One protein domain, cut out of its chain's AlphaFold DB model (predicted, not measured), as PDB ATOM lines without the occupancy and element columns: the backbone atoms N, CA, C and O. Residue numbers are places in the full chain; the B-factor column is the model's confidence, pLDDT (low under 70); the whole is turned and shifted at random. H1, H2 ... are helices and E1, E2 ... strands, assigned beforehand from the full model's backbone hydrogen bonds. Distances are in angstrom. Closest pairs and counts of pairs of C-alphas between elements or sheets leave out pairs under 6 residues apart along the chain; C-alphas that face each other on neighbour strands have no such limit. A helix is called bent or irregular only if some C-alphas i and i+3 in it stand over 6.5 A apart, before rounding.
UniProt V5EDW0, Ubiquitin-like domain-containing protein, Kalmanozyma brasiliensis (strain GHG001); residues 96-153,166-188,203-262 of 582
ATOM      1  N   ASP A  96     212.092 165.712 205.024       57.12
ATOM      2  CA  ASP A  96     212.184 167.013 204.349       57.12
ATOM      3  C   ASP A  96     212.970 168.043 205.179       57.12
ATOM      4  O   ASP A  96     213.853 168.720 204.644       57.12
ATOM      5  N   LEU A  97     212.759 168.080 206.500       66.19
ATOM      6  CA  LEU A  97     213.507 168.947 207.427       66.19
ATOM      7  C   LEU A  97     215.017 168.663 207.413       66.19
ATOM      8  O   LEU A  97     215.831 169.589 207.401       66.19
ATOM      9  N   SER A  98     215.401 167.386 207.354       72.88
ATOM     10  CA  SER A  98     216.814 166.988 207.346       72.88
ATOM     11  C   SER A  98     217.519 167.435 206.061       72.88
ATOM     12  O   SER A  98     218.663 167.888 206.102       72.88
ATOM     13  N   THR A  99     216.836 167.373 204.912       73.88
ATOM     14  CA  THR A  99     217.420 167.816 203.633       73.88
ATOM     15  C   THR A  99     217.570 169.335 203.543       73.88
ATOM     16  O   THR A  99     218.567 169.820 203.005       73.88
ATOM     17  N   ALA A 100     216.629 170.099 204.110       75.88
ATOM     18  CA  ALA A 100     216.726 171.556 204.165       75.88
ATOM     19  C   ALA A 100     217.937 172.011 204.997       75.88
ATOM     20  O   ALA A 100     218.681 172.897 204.564       75.88
ATOM     21  N   GLN A 101     218.182 171.351 206.135       85.38
ATOM     22  CA  GLN A 101     219.327 171.640 206.999       85.38
ATOM     23  C   GLN A 101     220.664 171.374 206.293       85.38
ATOM     24  O   GLN A 101     221.535 172.242 206.283       85.38
ATOM     25  N   VAL A 102     220.806 170.224 205.618       83.12
ATOM     26  CA  VAL A 102     222.033 169.870 204.875       83.12
ATOM     27  C   VAL A 102     222.340 170.887 203.770       83.12
ATOM     28  O   VAL A 102     223.502 171.219 203.526       83.12
ATOM     29  N   GLY A 103     221.305 171.413 203.106       83.88
ATOM     30  CA  GLY A 103     221.457 172.491 202.132       83.88
ATOM     31  C   GLY A 103     221.973 173.785 202.767       83.88
ATOM     32  O   GLY A 103     222.919 174.380 202.248       83.88
ATOM     33  N   ALA A 104     221.380 174.209 203.887       88.31
ATOM     34  CA  ALA A 104     221.771 175.421 204.609       88.31
ATOM     35  C   ALA A 104     223.220 175.357 205.120       88.31
ATOM     36  O   ALA A 104     223.988 176.299 204.905       88.31
ATOM     37  N   ASP A 105     223.616 174.223 205.700       89.88
ATOM     38  CA  ASP A 105     224.976 174.001 206.198       89.88
ATOM     39  C   ASP A 105     226.002 174.087 205.058       89.88
ATOM     40  O   ASP A 105     227.029 174.759 205.179       89.88
ATOM     41  N   ALA A 106     225.693 173.507 203.895       87.69
ATOM     42  CA  ALA A 106     226.569 173.568 202.729       87.69
ATOM     43  C   ALA A 106     226.740 175.000 202.187       87.69
ATOM     44  O   ALA A 106     227.832 175.376 201.755       87.69
ATOM     45  N   TYR A 107     225.690 175.833 202.231       89.38
ATOM     46  CA  TYR A 107     225.812 177.253 201.878       89.38
ATOM     47  C   TYR A 107     226.700 178.017 202.861       89.38
ATOM     48  O   TYR A 107     227.486 178.855 202.420       89.38
ATOM     49  N   ALA A 108     226.614 177.717 204.158       91.50
ATOM     50  CA  ALA A 108     227.461 178.344 205.168       91.50
ATOM     51  C   ALA A 108     228.948 177.998 204.957       91.50
ATOM     52  O   ALA A 108     229.797 178.890 204.995       91.50
ATOM     53  N   VAL A 109     229.266 176.732 204.657       90.75
ATOM     54  CA  VAL A 109     230.644 176.307 204.339       90.75
ATOM     55  C   VAL A 109     231.144 176.967 203.051       90.75
ATOM     56  O   VAL A 109     232.290 177.426 202.993       90.75
ATOM     57  N   LEU A 110     230.289 177.078 202.028       90.31
ATOM     58  CA  LEU A 110     230.641 177.764 200.786       90.31
ATOM     59  C   LEU A 110     230.918 179.252 201.028       90.31
ATOM     60  O   LEU A 110     231.904 179.776 200.517       90.31
ATOM     61  N   GLU A 111     230.081 179.933 201.810       91.06
ATOM     62  CA  GLU A 111     230.277 181.344 202.145       91.06
ATOM     63  C   GLU A 111     231.589 181.561 202.908       91.06
ATOM     64  O   GLU A 111     232.353 182.470 202.577       91.06
ATOM     65  N   GLU A 112     231.899 180.697 203.873       93.12
ATOM     66  CA  GLU A 112     233.168 180.753 204.597       93.12
ATOM     67  C   GLU A 112     234.359 180.515 203.658       93.12
ATOM     68  O   GLU A 112     235.342 181.261 203.673       93.12
ATOM     69  N   THR A 113     234.237 179.555 202.740       89.69
ATOM     70  CA  THR A 113     235.246 179.315 201.702       89.69
ATOM     71  C   THR A 113     235.425 180.537 200.796       89.69
ATOM     72  O   THR A 113     236.554 180.893 200.449       89.69
ATOM     73  N   LEU A 114     234.346 181.238 200.441       91.31
ATOM     74  CA  LEU A 114     234.403 182.470 199.649       91.31
ATOM     75  C   LEU A 114     235.046 183.641 200.385       91.31
ATOM     76  O   LEU A 114     235.700 184.461 199.744       91.31
ATOM     77  N   ARG A 115     234.896 183.722 201.711       90.81
ATOM     78  CA  ARG A 115     235.571 184.740 202.530       90.81
ATOM     79  C   ARG A 115     237.081 184.523 202.585       90.81
ATOM     80  O   ARG A 115     237.833 185.496 202.602       90.81
ATOM     81  N   VAL A 116     237.522 183.266 202.606       93.88
ATOM     82  CA  VAL A 116     238.949 182.905 202.671       93.88
ATOM     83  C   VAL A 116     239.608 182.911 201.285       93.88
ATOM     84  O   VAL A 116     240.801 183.197 201.164       93.88
ATOM     85  N   THR A 117     238.857 182.615 200.223       90.75
ATOM     86  CA  THR A 117     239.392 182.557 198.856       90.75
ATOM     87  C   THR A 117     239.410 183.926 198.181       90.75
ATOM     88  O   THR A 117     238.423 184.656 198.141       90.75
ATOM     89  N   ALA A 118     240.556 184.276 197.590       91.69
ATOM     90  CA  ALA A 118     240.673 185.493 196.796       91.69
ATOM     91  C   ALA A 118     239.682 185.468 195.607       91.69
ATOM     92  O   ALA A 118     239.547 184.419 194.971       91.69
ATOM     93  N   PRO A 119     239.066 186.610 195.234       92.00
ATOM     94  CA  PRO A 119     238.103 186.679 194.128       92.00
ATOM     95  C   PRO A 119     238.619 186.159 192.780       92.00
ATOM     96  O   PRO A 119     237.846 185.711 191.937       92.00
ATOM     97  N   GLU A 120     239.938 186.185 192.576       91.75
ATOM     98  CA  GLU A 120     240.596 185.653 191.378       91.75
ATOM     99  C   GLU A 120     240.450 184.128 191.239       91.75
ATOM    100  O   GLU A 120     240.498 183.611 190.125       91.75
ATOM    101  N   ASN A 121     240.212 183.417 192.347       93.75
ATOM    102  CA  ASN A 121     240.065 181.961 192.383       93.75
ATOM    103  C   ASN A 121     238.605 181.496 192.266       93.75
ATOM    104  O   ASN A 121     238.364 180.304 192.080       93.75
ATOM    105  N   TRP A 122     237.619 182.398 192.337       94.06
ATOM    106  CA  TRP A 122     236.202 182.030 192.222       94.06
ATOM    107  C   TRP A 122     235.845 181.314 190.906       94.06
ATOM    108  O   TRP A 122     235.055 180.373 190.960       94.06
ATOM    109  N   PRO A 123     236.428 181.647 189.733       93.19
ATOM    110  CA  PRO A 123     236.177 180.883 188.510       93.19
ATOM    111  C   PRO A 123     236.609 179.411 188.600       93.19
ATOM    112  O   PRO A 123     235.926 178.553 188.052       93.19
ATOM    113  N   LEU A 124     237.700 179.111 189.316       92.62
ATOM    114  CA  LEU A 124     238.147 177.730 189.538       92.62
ATOM    115  C   LEU A 124     237.175 176.973 190.448       92.62
ATOM    116  O   LEU A 124     236.938 175.787 190.249       92.62
ATOM    117  N   LEU A 125     236.583 177.668 191.423       93.75
ATOM    118  CA  LEU A 125     235.553 177.103 192.289       93.75
ATOM    119  C   LEU A 125     234.278 176.769 191.503       93.75
ATOM    120  O   LEU A 125     233.724 175.687 191.672       93.75
ATOM    121  N   VAL A 126     233.847 177.664 190.609       94.56
ATOM    122  CA  VAL A 126     232.721 177.423 189.691       94.56
ATOM    123  C   VAL A 126     232.999 176.214 188.793       94.56
ATOM    124  O   VAL A 126     232.146 175.339 188.663       94.56
ATOM    125  N   GLU A 127     234.204 176.111 188.227       94.69
ATOM    126  CA  GLU A 127     234.606 174.962 187.409       94.69
ATOM    127  C   GLU A 127     234.591 173.653 188.218       94.69
ATOM    128  O   GLU A 127     234.009 172.663 187.768       94.69
ATOM    129  N   ALA A 128     235.127 173.656 189.442       94.31
ATOM    130  CA  ALA A 128     235.118 172.493 190.329       94.31
ATOM    131  C   ALA A 128     233.694 172.056 190.718       94.31
ATOM    132  O   ALA A 128     233.373 170.871 190.625       94.31
ATOM    133  N   LEU A 129     232.818 172.997 191.092       94.81
ATOM    134  CA  LEU A 129     231.417 172.714 191.431       94.81
ATOM    135  C   LEU A 129     230.623 172.206 190.224       94.81
ATOM    136  O   LEU A 129     229.828 171.275 190.358       94.81
ATOM    137  N   SER A 130     230.858 172.774 189.039       94.06
ATOM    138  CA  SER A 130     230.220 172.311 187.802       94.06
ATOM    139  C   SER A 130     230.669 170.897 187.421       94.06
ATOM    140  O   SER A 130     229.831 170.057 187.107       94.06
ATOM    141  N   THR A 131     231.964 170.596 187.569       94.00
ATOM    142  CA  THR A 131     232.522 169.256 187.335       94.00
ATOM    143  C   THR A 131     231.938 168.246 188.325       94.00
ATOM    144  O   THR A 131     231.510 167.167 187.923       94.00
ATOM    145  N   ALA A 132     231.830 168.611 189.607       94.12
ATOM    146  CA  ALA A 132     231.177 167.779 190.615       94.12
ATOM    147  C   ALA A 132     229.691 167.533 190.289       94.12
ATOM    148  O   ALA A 132     229.200 166.412 190.424       94.12
ATOM    149  N   CYS A 133     228.973 168.556 189.809       95.25
ATOM    150  CA  CYS A 133     227.584 168.419 189.373       95.25
ATOM    151  C   CYS A 133     227.446 167.435 188.201       95.25
ATOM    152  O   CYS A 133     226.530 166.612 188.213       95.25
ATOM    153  N   ASP A 134     228.331 167.507 187.206       94.00
ATOM    154  CA  ASP A 134     228.322 166.594 186.060       94.00
ATOM    155  C   ASP A 134     228.600 165.146 186.493       94.00
ATOM    156  O   ASP A 134     227.919 164.220 186.045       94.00
ATOM    157  N   GLU A 135     229.531 164.934 187.425       94.31
ATOM    158  CA  GLU A 135     229.799 163.602 187.973       94.31
ATOM    159  C   GLU A 135     228.612 163.024 188.752       94.31
ATOM    160  O   GLU A 135     228.288 161.846 188.586       94.31
ATOM    161  N   TYR A 136     227.903 163.838 189.542       94.38
ATOM    162  CA  TYR A 136     226.673 163.387 190.196       94.38
ATOM    163  C   TYR A 136     225.571 163.029 189.205       94.38
ATOM    164  O   TYR A 136     224.836 162.071 189.446       94.38
ATOM    165  N   VAL A 137     225.446 163.762 188.094       94.31
ATOM    166  CA  VAL A 137     224.487 163.424 187.030       94.31
ATOM    167  C   VAL A 137     224.831 162.064 186.425       94.31
ATOM    168  O   VAL A 137     223.943 161.228 186.293       94.31
ATOM    169  N   LEU A 138     226.109 161.798 186.139       93.19
ATOM    170  CA  LEU A 138     226.546 160.491 185.637       93.19
ATOM    171  C   LEU A 138     226.290 159.364 186.648       93.19
ATOM    172  O   LEU A 138     225.901 158.259 186.263       93.19
ATOM    173  N   LEU A 139     226.494 159.628 187.942       92.62
ATOM    174  CA  LEU A 139     226.215 158.659 189.000       92.62
ATOM    175  C   LEU A 139     224.710 158.380 189.131       92.62
ATOM    176  O   LEU A 139     224.307 157.225 189.268       92.62
ATOM    177  N   TYR A 140     223.885 159.424 189.025       94.75
ATOM    178  CA  TYR A 140     222.428 159.322 189.011       94.75
ATOM    179  C   TYR A 140     221.938 158.499 187.816       94.75
ATOM    180  O   TYR A 140     221.177 157.553 188.005       94.75
ATOM    181  N   GLU A 141     222.398 158.819 186.601       93.88
ATOM    182  CA  GLU A 141     222.042 158.088 185.376       93.88
ATOM    183  C   GLU A 141     222.400 156.604 185.493       93.88
ATOM    184  O   GLU A 141     221.575 155.749 185.186       93.88
ATOM    185  N   ARG A 142     223.580 156.284 186.038       91.88
ATOM    186  CA  ARG A 142     224.002 154.896 186.259       91.88
ATOM    187  C   ARG A 142     223.066 154.140 187.206       91.88
ATOM    188  O   ARG A 142     222.580 153.073 186.841       91.88
ATOM    189  N   ILE A 143     222.801 154.675 188.402       92.12
ATOM    190  CA  ILE A 143     221.920 154.013 189.384       92.12
ATOM    191  C   ILE A 143     220.498 153.888 188.821       92.12
ATOM    192  O   ILE A 143     219.815 152.884 189.043       92.12
ATOM    193  N   TYR A 144     220.053 154.889 188.061       93.12
ATOM    194  CA  TYR A 144     218.760 154.874 187.399       93.12
ATOM    195  C   TYR A 144     218.675 153.767 186.340       93.12
ATOM    196  O   TYR A 144     217.725 152.982 186.362       93.12
ATOM    197  N   ASP A 145     219.681 153.632 185.477       91.62
ATOM    198  CA  ASP A 145     219.744 152.576 184.467       91.62
ATOM    199  C   ASP A 145     219.808 151.182 185.113       91.62
ATOM    200  O   ASP A 145     219.068 150.280 184.714       91.62
ATOM    201  N   GLU A 146     220.601 151.006 186.174       90.38
ATOM    202  CA  GLU A 146     220.637 149.763 186.960       90.38
ATOM    203  C   GLU A 146     219.275 149.433 187.587       90.38
ATOM    204  O   GLU A 146     218.862 148.267 187.633       90.38
ATOM    205  N   SER A 147     218.546 150.451 188.054       89.25
ATOM    206  CA  SER A 147     217.192 150.281 188.582       89.25
ATOM    207  C   SER A 147     216.198 149.873 187.489       89.25
ATOM    208  O   SER A 147     215.381 148.982 187.721       89.25
ATOM    209  N   GLN A 148     216.305 150.438 186.279       89.25
ATOM    210  CA  GLN A 148     215.463 150.053 185.146       89.25
ATOM    211  C   GLN A 148     215.754 148.629 184.676       89.25
ATOM    212  O   GLN A 148     214.820 147.861 184.440       89.25
ATOM    213  N   VAL A 149     217.030 148.256 184.563       88.94
ATOM    214  CA  VAL A 149     217.426 146.896 184.179       88.94
ATOM    215  C   VAL A 149     216.910 145.892 185.208       88.94
ATOM    216  O   VAL A 149     216.323 144.887 184.818       88.94
ATOM    217  N   ALA A 150     217.022 146.187 186.507       85.88
ATOM    218  CA  ALA A 150     216.486 145.329 187.565       85.88
ATOM    219  C   ALA A 150     214.952 145.186 187.521       85.88
ATOM    220  O   ALA A 150     214.425 144.140 187.890       85.88
ATOM    221  N   GLN A 151     214.226 146.208 187.052       85.94
ATOM    222  CA  GLN A 151     212.771 146.140 186.869       85.94
ATOM    223  C   GLN A 151     212.359 145.349 185.619       85.94
ATOM    224  O   GLN A 151     211.290 144.739 185.604       85.94
ATOM    225  N   GLN A 152     213.172 145.383 184.559       86.19
ATOM    226  CA  GLN A 152     212.857 144.752 183.274       86.19
ATOM    227  C   GLN A 152     213.364 143.309 183.162       86.19
ATOM    228  O   GLN A 152     212.787 142.514 182.418       86.19
ATOM    229  N   ALA A 153     214.454 142.969 183.849       71.38
ATOM    230  CA  ALA A 153     215.156 141.714 183.643       71.38
ATOM    231  C   ALA A 153     214.678 140.594 184.579       71.38
ATOM    232  O   ALA A 153     214.638 140.721 185.799       71.38
ATOM    233  N   SER A 166     235.123 159.435 191.661       90.19
ATOM    234  CA  SER A 166     236.387 160.130 191.421       90.19
ATOM    235  C   SER A 166     236.955 160.700 192.730       90.19
ATOM    236  O   SER A 166     236.217 161.132 193.625       90.19
ATOM    237  N   ASP A 167     238.285 160.748 192.831       91.62
ATOM    238  CA  ASP A 167     238.972 161.403 193.952       91.62
ATOM    239  C   ASP A 167     238.609 162.899 194.034       91.62
ATOM    240  O   ASP A 167     238.577 163.481 195.119       91.62
ATOM    241  N   LEU A 168     238.289 163.518 192.888       87.38
ATOM    242  CA  LEU A 168     237.869 164.916 192.802       87.38
ATOM    243  C   LEU A 168     236.524 165.125 193.491       87.38
ATOM    244  O   LEU A 168     236.420 166.016 194.332       87.38
ATOM    245  N   LEU A 169     235.517 164.302 193.184       91.12
ATOM    246  CA  LEU A 169     234.196 164.415 193.803       91.12
ATOM    247  C   LEU A 169     234.284 164.207 195.311       91.12
ATOM    248  O   LEU A 169     233.736 165.001 196.067       91.12
ATOM    249  N   THR A 170     235.058 163.209 195.739       91.75
ATOM    250  CA  THR A 170     235.298 162.929 197.161       91.75
ATOM    251  C   THR A 170     235.963 164.119 197.860       91.75
ATOM    252  O   THR A 170     235.586 164.489 198.974       91.75
ATOM    253  N   SER A 171     236.933 164.765 197.203       91.19
ATOM    254  CA  SER A 171     237.566 165.969 197.736       91.19
ATOM    255  C   SER A 171     236.576 167.128 197.823       91.19
ATOM    256  O   SER A 171     236.537 167.790 198.854       91.19
ATOM    257  N   VAL A 172     235.767 167.390 196.791       91.00
ATOM    258  CA  VAL A 172     234.778 168.485 196.803       91.00
ATOM    259  C   VAL A 172     233.718 168.248 197.882       91.00
ATOM    260  O   VAL A 172     233.432 169.151 198.661       91.00
ATOM    261  N   GLU A 173     233.190 167.032 197.992       91.56
ATOM    262  CA  GLU A 173     232.216 166.651 199.021       91.56
ATOM    263  C   GLU A 173     232.734 166.928 200.430       91.56
ATOM    264  O   GLU A 173     232.129 167.687 201.185       91.56
ATOM    265  N   THR A 174     233.882 166.341 200.762       91.25
ATOM    266  CA  THR A 174     234.390 166.337 202.135       91.25
ATOM    267  C   THR A 174     235.017 167.667 202.533       91.25
ATOM    268  O   THR A 174     234.823 168.121 203.658       91.25
ATOM    269  N   THR A 175     235.765 168.307 201.628       88.69
ATOM    270  CA  THR A 175     236.522 169.524 201.961       88.69
ATOM    271  C   THR A 175     235.743 170.805 201.715       88.69
ATOM    272  O   THR A 175     235.931 171.761 202.461       88.69
ATOM    273  N   LEU A 176     234.887 170.841 200.687       89.44
ATOM    274  CA  LEU A 176     234.210 172.069 200.274       89.44
ATOM    275  C   LEU A 176     232.771 172.157 200.783       89.44
ATOM    276  O   LEU A 176     232.291 173.253 201.050       89.44
ATOM    277  N   LEU A 177     232.069 171.027 200.877       91.69
ATOM    278  CA  LEU A 177     230.631 171.009 201.174       91.69
ATOM    279  C   LEU A 177     230.301 170.372 202.526       91.69
ATOM    280  O   LEU A 177     229.188 170.542 203.016       91.69
ATOM    281  N   GLY A 178     231.254 169.657 203.131       90.81
ATOM    282  CA  GLY A 178     231.031 168.907 204.366       90.81
ATOM    283  C   GLY A 178     230.041 167.751 204.196       90.81
ATOM    284  O   GLY A 178     229.395 167.351 205.158       90.81
ATOM    285  N   TRP A 179     229.879 167.238 202.974       93.75
ATOM    286  CA  TRP A 179     228.965 166.140 202.680       93.75
ATOM    287  C   TRP A 179     229.649 164.786 202.846       93.75
ATOM    288  O   TRP A 179     230.775 164.584 202.390       93.75
ATOM    289  N   ASP A 180     228.924 163.828 203.421       93.19
ATOM    290  CA  ASP A 180     229.354 162.431 203.436       93.19
ATOM    291  C   ASP A 180     229.281 161.825 202.021       93.19
ATOM    292  O   ASP A 180     228.336 162.128 201.285       93.19
ATOM    293  N   PRO A 181     230.209 160.944 201.611       91.69
ATOM    294  CA  PRO A 181     230.130 160.276 200.314       91.69
ATOM    295  C   PRO A 181     228.814 159.508 200.133       91.69
ATOM    296  O   PRO A 181     228.364 158.801 201.041       91.69
ATOM    297  N   VAL A 182     228.186 159.629 198.956       91.25
ATOM    298  CA  VAL A 182     226.951 158.884 198.658       91.25
ATOM    299  C   VAL A 182     227.275 157.396 198.581       91.25
ATOM    300  O   VAL A 182     228.042 156.958 197.725       91.25
ATOM    301  N   ARG A 183     226.661 156.596 199.456       90.38
ATOM    302  CA  ARG A 183     226.797 155.139 199.408       90.38
ATOM    303  C   ARG A 183     226.047 154.608 198.192       90.38
ATOM    304  O   ARG A 183     224.819 154.588 198.171       90.38
ATOM    305  N   VAL A 184     226.792 154.195 197.174       88.94
ATOM    306  CA  VAL A 184     226.226 153.503 196.016       88.94
ATOM    307  C   VAL A 184     225.949 152.062 196.444       88.94
ATOM    308  O   VAL A 184     226.897 151.376 196.833       88.94
ATOM    309  N   PRO A 185     224.692 151.590 196.409       85.12
ATOM    310  CA  PRO A 185     224.374 150.222 196.799       85.12
ATOM    311  C   PRO A 185     225.101 149.253 195.863       85.12
ATOM    312  O   PRO A 185     224.791 149.177 194.673       85.12
ATOM    313  N   SER A 186     226.102 148.547 196.392       82.50
ATOM    314  CA  SER A 186     226.894 147.589 195.621       82.50
ATOM    315  C   SER A 186     226.214 146.221 195.602       82.50
ATOM    316  O   SER A 186     225.640 145.773 196.597       82.50
ATOM    317  N   GLU A 187     226.285 145.524 194.466       75.06
ATOM    318  CA  GLU A 187     225.741 144.164 194.352       75.06
ATOM    319  C   GLU A 187     226.466 143.172 195.281       75.06
ATOM    320  O   GLU A 187     225.872 142.179 195.700       75.06
ATOM    321  N   ASP A 188     227.711 143.467 195.668       78.06
ATOM    322  CA  ASP A 188     228.521 142.626 196.554       78.06
ATOM    323  C   ASP A 188     227.985 142.601 197.997       78.06
ATOM    324  O   ASP A 188     227.973 141.550 198.650       78.06
ATOM    325  N   GLU A 203     209.495 144.231 201.528       86.06
ATOM    326  CA  GLU A 203     208.887 145.392 202.154       86.06
ATOM    327  C   GLU A 203     207.825 145.974 201.208       86.06
ATOM    328  O   GLU A 203     207.979 145.976 199.982       86.06
ATOM    329  N   TYR A 204     206.696 146.418 201.756       86.81
ATOM    330  CA  TYR A 204     205.613 147.011 200.973       86.81
ATOM    331  C   TYR A 204     205.490 148.487 201.326       86.81
ATOM    332  O   TYR A 204     205.009 148.825 202.405       86.81
ATOM    333  N   LEU A 205     205.858 149.359 200.388       82.19
ATOM    334  CA  LEU A 205     205.603 150.789 200.488       82.19
ATOM    335  C   LEU A 205     204.157 151.070 200.061       82.19
ATOM    336  O   LEU A 205     203.721 150.659 198.980       82.19
ATOM    337  N   TYR A 206     203.405 151.772 200.904       84.69
ATOM    338  CA  TYR A 206     202.040 152.199 200.603       84.69
ATOM    339  C   TYR A 206     202.026 153.695 200.314       84.69
ATOM    340  O   TYR A 206     202.163 154.500 201.226       84.69
ATOM    341  N   GLN A 207     201.826 154.069 199.052       83.00
ATOM    342  CA  GLN A 207     201.748 155.468 198.640       83.00
ATOM    343  C   GLN A 207     200.302 155.848 198.327       83.00
ATOM    344  O   GLN A 207     199.650 155.217 197.490       83.00
ATOM    345  N   GLN A 208     199.782 156.892 198.970       88.00
ATOM    346  CA  GLN A 208     198.466 157.422 198.627       88.00
ATOM    347  C   GLN A 208     198.558 158.237 197.331       88.00
ATOM    348  O   GLN A 208     199.176 159.294 197.279       88.00
ATOM    349  N   VAL A 209     197.905 157.764 196.273       82.12
ATOM    350  CA  VAL A 209     197.848 158.434 194.972       82.12
ATOM    351  C   VAL A 209     196.402 158.802 194.672       82.12
ATOM    352  O   VAL A 209     195.522 157.943 194.611       82.12
ATOM    353  N   SER A 210     196.123 160.087 194.454       75.44
ATOM    354  CA  SER A 210     194.800 160.521 194.007       75.44
ATOM    355  C   SER A 210     194.676 160.348 192.494       75.44
ATOM    356  O   SER A 210     195.355 161.033 191.729       75.44
ATOM    357  N   HIS A 211     193.775 159.483 192.032       78.50
ATOM    358  CA  HIS A 211     193.470 159.357 190.608       78.50
ATOM    359  C   HIS A 211     192.006 159.728 190.373       78.50
ATOM    360  O   HIS A 211     191.088 159.064 190.849       78.50
ATOM    361  N   ARG A 212     191.778 160.823 189.635       80.25
ATOM    362  CA  ARG A 212     190.439 161.405 189.395       80.25
ATOM    363  C   ARG A 212     189.710 161.832 190.679       80.25
ATOM    364  O   ARG A 212     188.501 161.650 190.788       80.25
ATOM    365  N   GLY A 213     190.447 162.390 191.639       77.56
ATOM    366  CA  GLY A 213     189.890 162.900 192.898       77.56
ATOM    367  C   GLY A 213     189.480 161.821 193.906       77.56
ATOM    368  O   GLY A 213     188.948 162.161 194.956       77.56
ATOM    369  N   LEU A 214     189.728 160.540 193.611       64.25
ATOM    370  CA  LEU A 214     189.580 159.446 194.569       64.25
ATOM    371  C   LEU A 214     190.968 159.033 195.082       64.25
ATOM    372  O   LEU A 214     191.870 158.857 194.254       64.25
ATOM    373  N   PRO A 215     191.160 158.888 196.405       84.31
ATOM    374  CA  PRO A 215     192.412 158.402 196.964       84.31
ATOM    375  C   PRO A 215     192.537 156.892 196.722       84.31
ATOM    376  O   PRO A 215     191.629 156.123 197.038       84.31
ATOM    377  N   TYR A 216     193.660 156.465 196.154       80.69
ATOM    378  CA  TYR A 216     194.044 155.063 196.021       80.69
ATOM    379  C   TYR A 216     195.305 154.818 196.835       80.69
ATOM    380  O   TYR A 216     196.210 155.644 196.831       80.69
ATOM    381  N   LEU A 217     195.385 153.670 197.498       85.19
ATOM    382  CA  LEU A 217     196.604 153.226 198.159       85.19
ATOM    383  C   LEU A 217     197.380 152.343 197.171       85.19
ATOM    384  O   LEU A 217     196.979 151.211 196.888       85.19
ATOM    385  N   LEU A 218     198.446 152.877 196.586       82.50
ATOM    386  CA  LEU A 218     199.341 152.126 195.721       82.50
ATOM    387  C   LEU A 218     200.291 151.319 196.606       82.50
ATOM    388  O   LEU A 218     201.140 151.884 197.286       82.50
ATOM    389  N   ARG A 219     200.142 149.993 196.595       85.88
ATOM    390  CA  ARG A 219     201.091 149.089 197.247       85.88
ATOM    391  C   ARG A 219     202.220 148.764 196.276       85.88
ATOM    392  O   ARG A 219     202.012 147.998 195.333       85.88
ATOM    393  N   VAL A 220     203.399 149.316 196.520       85.88
ATOM    394  CA  VAL A 220     204.617 149.026 195.765       85.88
ATOM    395  C   VAL A 220     205.417 148.001 196.561       85.88
ATOM    396  O   VAL A 220     205.804 148.258 197.695       85.88
ATOM    397  N   ALA A 221     205.619 146.809 195.998       82.31
ATOM    398  CA  ALA A 221     206.546 145.845 196.582       82.31
ATOM    399  C   ALA A 221     207.968 146.329 196.284       82.31
ATOM    400  O   ALA A 221     208.368 146.385 195.118       82.31
ATOM    401  N   THR A 222     208.703 146.714 197.320       86.75
ATOM    402  CA  THR A 222     210.070 147.221 197.217       86.75
ATOM    403  C   THR A 222     211.020 146.203 197.827       86.75
ATOM    404  O   THR A 222     210.812 145.710 198.932       86.75
ATOM    405  N   THR A 223     212.080 145.858 197.103       87.81
ATOM    406  CA  THR A 223     213.210 145.151 197.712       87.81
ATOM    407  C   THR A 223     214.031 146.153 198.525       87.81
ATOM    408  O   THR A 223     214.080 147.331 198.166       87.81
ATOM    409  N   SER A 224     214.709 145.712 199.586       86.44
ATOM    410  CA  SER A 224     215.604 146.576 200.381       86.44
ATOM    411  C   SER A 224     216.643 147.295 199.508       86.44
ATOM    412  O   SER A 224     216.917 148.477 199.687       86.44
ATOM    413  N   LEU A 225     217.142 146.612 198.477       87.50
ATOM    414  CA  LEU A 225     218.038 147.185 197.476       87.50
ATOM    415  C   LEU A 225     217.359 148.259 196.609       87.50
ATOM    416  O   LEU A 225     217.984 149.264 196.276       87.50
ATOM    417  N   ALA A 226     216.084 148.090 196.245       87.69
ATOM    418  CA  ALA A 226     215.335 149.127 195.536       87.69
ATOM    419  C   ALA A 226     215.095 150.359 196.423       87.69
ATOM    420  O   ALA A 226     215.201 151.480 195.926       87.69
ATOM    421  N   ALA A 227     214.839 150.159 197.721       87.81
ATOM    422  CA  ALA A 227     214.724 151.247 198.689       87.81
ATOM    423  C   ALA A 227     216.047 152.028 198.805       87.81
ATOM    424  O   ALA A 227     216.056 153.236 198.575       87.81
ATOM    425  N   GLN A 228     217.178 151.338 198.997       90.19
ATOM    426  CA  GLN A 228     218.511 151.961 199.027       90.19
ATOM    427  C   GLN A 228     218.847 152.706 197.728       90.19
ATOM    428  O   GLN A 228     219.366 153.820 197.762       90.19
ATOM    429  N   ARG A 229     218.517 152.132 196.561       91.12
ATOM    430  CA  ARG A 229     218.683 152.821 195.268       91.12
ATOM    431  C   ARG A 229     217.828 154.082 195.187       91.12
ATOM    432  O   ARG A 229     218.308 155.098 194.698       91.12
ATOM    433  N   SER A 230     216.582 154.032 195.657       90.00
ATOM    434  CA  SER A 230     215.697 155.201 195.647       90.00
ATOM    435  C   SER A 230     216.195 156.317 196.571       90.00
ATOM    436  O   SER A 230     216.201 157.477 196.166       90.00
ATOM    437  N   GLU A 231     216.711 155.968 197.753       91.25
ATOM    438  CA  GLU A 231     217.320 156.906 198.703       91.25
ATOM    439  C   GLU A 231     218.598 157.539 198.130       91.25
ATOM    440  O   GLU A 231     218.774 158.760 198.181       91.25
ATOM    441  N   ALA A 232     219.457 156.730 197.502       92.19
ATOM    442  CA  ALA A 232     220.651 157.214 196.817       92.19
ATOM    443  C   ALA A 232     220.289 158.170 195.667       92.19
ATOM    444  O   ALA A 232     220.861 159.255 195.570       92.19
ATOM    445  N   LEU A 233     219.301 157.826 194.830       93.50
ATOM    446  CA  LEU A 233     218.825 158.694 193.746       93.50
ATOM    447  C   LEU A 233     218.250 160.014 194.273       93.50
ATOM    448  O   LEU A 233     218.518 161.065 193.688       93.50
ATOM    449  N   HIS A 234     217.489 159.976 195.369       91.94
ATOM    450  CA  HIS A 234     216.947 161.177 196.002       91.94
ATOM    451  C   HIS A 234     218.066 162.085 196.528       91.94
ATOM    452  O   HIS A 234     218.105 163.277 196.220       91.94
ATOM    453  N   THR A 235     219.032 161.501 197.241       93.19
ATOM    454  CA  THR A 235     220.211 162.209 197.759       93.19
ATOM    455  C   THR A 235     221.017 162.850 196.629       93.19
ATOM    456  O   THR A 235     221.389 164.020 196.718       93.19
ATOM    457  N   LEU A 236     221.249 162.121 195.532       94.00
ATOM    458  CA  LEU A 236     221.957 162.636 194.359       94.00
ATOM    459  C   LEU A 236     221.210 163.790 193.694       94.00
ATOM    460  O   LEU A 236     221.818 164.812 193.388       94.00
ATOM    461  N   LEU A 237     219.896 163.659 193.501       94.25
ATOM    462  CA  LEU A 237     219.078 164.713 192.908       94.25
ATOM    463  C   LEU A 237     219.123 165.985 193.758       94.25
ATOM    464  O   LEU A 237     219.348 167.069 193.217       94.25
ATOM    465  N   HIS A 238     218.996 165.846 195.077       93.62
ATOM    466  CA  HIS A 238     219.125 166.959 196.008       93.62
ATOM    467  C   HIS A 238     220.498 167.643 195.878       93.62
ATOM    468  O   HIS A 238     220.567 168.851 195.635       93.62
ATOM    469  N   ARG A 239     221.601 166.882 195.915       94.31
ATOM    470  CA  ARG A 239     222.966 167.422 195.751       94.31
ATOM    471  C   ARG A 239     223.166 168.137 194.415       94.31
ATOM    472  O   ARG A 239     223.718 169.233 194.398       94.31
ATOM    473  N   ILE A 240     222.657 167.578 193.313       95.25
ATOM    474  CA  ILE A 240     222.687 168.210 191.983       95.25
ATOM    475  C   ILE A 240     221.959 169.559 192.009       95.25
ATOM    476  O   ILE A 240     222.464 170.546 191.472       95.25
ATOM    477  N   THR A 241     220.775 169.626 192.624       93.12
ATOM    478  CA  THR A 241     220.016 170.882 192.710       93.12
ATOM    479  C   THR A 241     220.730 171.933 193.553       93.12
ATOM    480  O   THR A 241     220.840 173.082 193.119       93.12
ATOM    481  N   THR A 242     221.292 171.536 194.696       93.88
ATOM    482  CA  THR A 242     222.039 172.428 195.588       93.88
ATOM    483  C   THR A 242     223.305 172.957 194.914       93.88
ATOM    484  O   THR A 242     223.539 174.164 194.920       93.88
ATOM    485  N   LEU A 243     224.069 172.097 194.231       94.88
ATOM    486  CA  LEU A 243     225.255 172.501 193.470       94.88
ATOM    487  C   LEU A 243     224.940 173.479 192.338       94.88
ATOM    488  O   LEU A 243     225.667 174.455 192.151       94.88
ATOM    489  N   ARG A 244     223.857 173.251 191.584       94.50
ATOM    490  CA  ARG A 244     223.431 174.184 190.528       94.50
ATOM    491  C   ARG A 244     223.077 175.547 191.106       94.50
ATOM    492  O   ARG A 244     223.570 176.555 190.612       94.50
ATOM    493  N   ALA A 245     222.309 175.573 192.193       92.69
ATOM    494  CA  ALA A 245     221.948 176.814 192.864       92.69
ATOM    495  C   ALA A 245     223.177 177.556 193.432       92.69
ATOM    496  O   ALA A 245     223.260 178.779 193.325       92.69
ATOM    497  N   MET A 246     224.165 176.838 193.977       92.81
ATOM    498  CA  MET A 246     225.447 177.419 194.402       92.81
ATOM    499  C   MET A 246     226.242 177.995 193.229       92.81
ATOM    500  O   MET A 246     226.733 179.119 193.320       92.81
ATOM    501  N   THR A 247     226.331 177.256 192.123       95.12
ATOM    502  CA  THR A 247     227.030 177.688 190.902       95.12
ATOM    503  C   THR A 247     226.403 178.968 190.346       95.12
ATOM    504  O   THR A 247     227.110 179.942 190.100       95.12
ATOM    505  N   ASP A 248     225.070 179.020 190.260       92.62
ATOM    506  CA  ASP A 248     224.333 180.202 189.808       92.62
ATOM    507  C   ASP A 248     224.563 181.410 190.735       92.62
ATOM    508  O   ASP A 248     224.768 182.537 190.270       92.62
ATOM    509  N   LYS A 249     224.565 181.202 192.061       92.19
ATOM    510  CA  LYS A 249     224.870 182.266 193.034       92.19
ATOM    511  C   LYS A 249     226.299 182.789 192.870       92.19
ATOM    512  O   LYS A 249     226.495 184.004 192.868       92.19
ATOM    513  N   LEU A 250     227.280 181.906 192.689       93.44
ATOM    514  CA  LEU A 250     228.675 182.290 192.459       93.44
ATOM    515  C   LEU A 250     228.855 183.076 191.164       93.44
ATOM    516  O   LEU A 250     229.504 184.121 191.174       93.44
ATOM    517  N   ASP A 251     228.241 182.629 190.072       92.81
ATOM    518  CA  ASP A 251     228.288 183.340 188.796       92.81
ATOM    519  C   ASP A 251     227.677 184.742 188.908       92.81
ATOM    520  O   ASP A 251     228.239 185.711 188.386       92.81
ATOM    521  N   ASN A 252     226.576 184.886 189.652       91.50
ATOM    522  CA  ASN A 252     225.974 186.187 189.937       91.50
ATOM    523  C   ASN A 252     226.912 187.093 190.752       91.50
ATOM    524  O   ASN A 252     227.043 188.278 190.434       91.50
ATOM    525  N   ILE A 253     227.608 186.551 191.756       89.88
ATOM    526  CA  ILE A 253     228.586 187.293 192.565       89.88
ATOM    527  C   ILE A 253     229.792 187.718 191.712       89.88
ATOM    528  O   ILE A 253     230.207 188.878 191.765       89.88
ATOM    529  N   ILE A 254     230.324 186.827 190.868       90.69
ATOM    530  CA  ILE A 254     231.421 187.134 189.933       90.69
ATOM    531  C   ILE A 254     230.988 188.229 188.951       90.69
ATOM    532  O   ILE A 254     231.742 189.171 188.682       90.69
ATOM    533  N   MET A 255     229.770 188.133 188.415       88.69
ATOM    534  CA  MET A 255     229.214 189.135 187.507       88.69
ATOM    535  C   MET A 255     229.067 190.494 188.198       88.69
ATOM    536  O   MET A 255     229.462 191.514 187.627       88.69
ATOM    537  N   LEU A 256     228.565 190.517 189.436       90.06
ATOM    538  CA  LEU A 256     228.433 191.732 190.237       90.06
ATOM    539  C   LEU A 256     229.801 192.357 190.539       90.06
ATOM    540  O   LEU A 256     229.976 193.562 190.359       90.06
ATOM    541  N   GLY A 257     230.795 191.544 190.905       87.44
ATOM    542  CA  GLY A 257     232.170 191.996 191.122       87.44
ATOM    543  C   GLY A 257     232.765 192.659 189.878       87.44
ATOM    544  O   GLY A 257     233.348 193.741 189.963       87.44
ATOM    545  N   ARG A 258     232.530 192.077 188.693       87.81
ATOM    546  CA  ARG A 258     232.945 192.675 187.412       87.81
ATOM    547  C   ARG A 258     232.229 193.991 187.116       87.81
ATOM    548  O   ARG A 258     232.861 194.900 186.587       87.81
ATOM    549  N   LEU A 259     230.941 194.112 187.441       85.56
ATOM    550  CA  LEU A 259     230.182 195.354 187.246       85.56
ATOM    551  C   LEU A 259     230.686 196.483 188.151       85.56
ATOM    552  O   LEU A 259     230.849 197.605 187.677       85.56
ATOM    553  N   ILE A 260     230.986 196.178 189.416       86.12
ATOM    554  CA  ILE A 260     231.556 197.142 190.367       86.12
ATOM    555  C   ILE A 260     232.944 197.591 189.893       86.12
ATOM    556  O   ILE A 260     233.235 198.785 189.866       86.12
ATOM    557  N   GLN A 261     233.784 196.654 189.445       86.31
ATOM    558  CA  GLN A 261     235.132 196.969 188.966       86.31
ATOM    559  C   GLN A 261     235.136 197.721 187.625       86.31
ATOM    560  O   GLN A 261     236.031 198.523 187.365       86.31
ATOM    561  N   ALA A 262     234.137 197.486 186.771       78.31
ATOM    562  CA  ALA A 262     233.990 198.168 185.491       78.31
ATOM    563  C   ALA A 262     233.435 199.594 185.614       78.31
ATOM    564  O   ALA A 262     233.408 200.300 184.605       78.31
TER     565      ALA A 262
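This is residues 96 to 153, 166 to 188 and 203 to 262 of the 582 residues of the protein "Ubiquitin-like domain-containing protein" of Kalmanozyma brasiliensis (strain GHG001) (UniProt V5EDW0). Two long helices, H2 and H4, lie side by side in opposite directions and make the long axis; short H3 bridges from H2 to H1, and the hairpin of E1 and E2 sticks out past the beginning of H4. You find 141 printed residues, mostly helix, in the order H1, H2, H3, E1, E2, H4, with one antiparallel sheet, E1 - E2. The whole is loose, with a radius of gyration of the C-alphas of 19.2 A and spans of 59, 42 and 23 A.

Find C-alpha 96 at (212.184, 167.013, 204.349); from there H1, residues 96 to 116, runs 31.2 A. H2, residues 119 to 152, covers 50.1 A and is irregular, with C-alphas 120 and 123 7.1 A apart. Next come H3, residues 167 to 177, E1, residues 203 to 211, and E2, residues 214 to 222. H4, residues 224 to 261, runs 55.2 A to C-alpha 261 at (235.132, 196.969, 188.966).

H1 touches H3 with residues 106 to 113 alone, about perpendicular at 88 degrees; their closest C-alphas, of Ala 106 and Leu 177, are 5.0 A apart. H2 and H4 touch at a shallow tilt of 23 degrees, opposite ways; look at their closest C-alphas, of Cys 133 and Ile 240, 5.6 A apart. H2 touches H3 with residues 128 to 135 alone, closest at the C-alphas of Ala 132 and Leu 169, 5.5 A. In the hairpin of E1 and E2, N 209 and O 216 are 2.8 A apart, within hydrogen-bond range. H3 and H4 are apart. Every O i to N i+4 pair is within hydrogen-bond range in H1, H3 and H4, and 28 of 30 in H2.

The C-alphas of Glu 203 and Ala 262 are farthest apart, 60.8 A. Residues 154 to 165 and 189 to 202 are not printed, with gaps of 29.2 A and 20.6 A between C-alphas. Of the links printed whole, H1 to H2, E1 to E2 and E2 to H4 are tight. Residues 96 to 97 and 214 have pLDDT under 70.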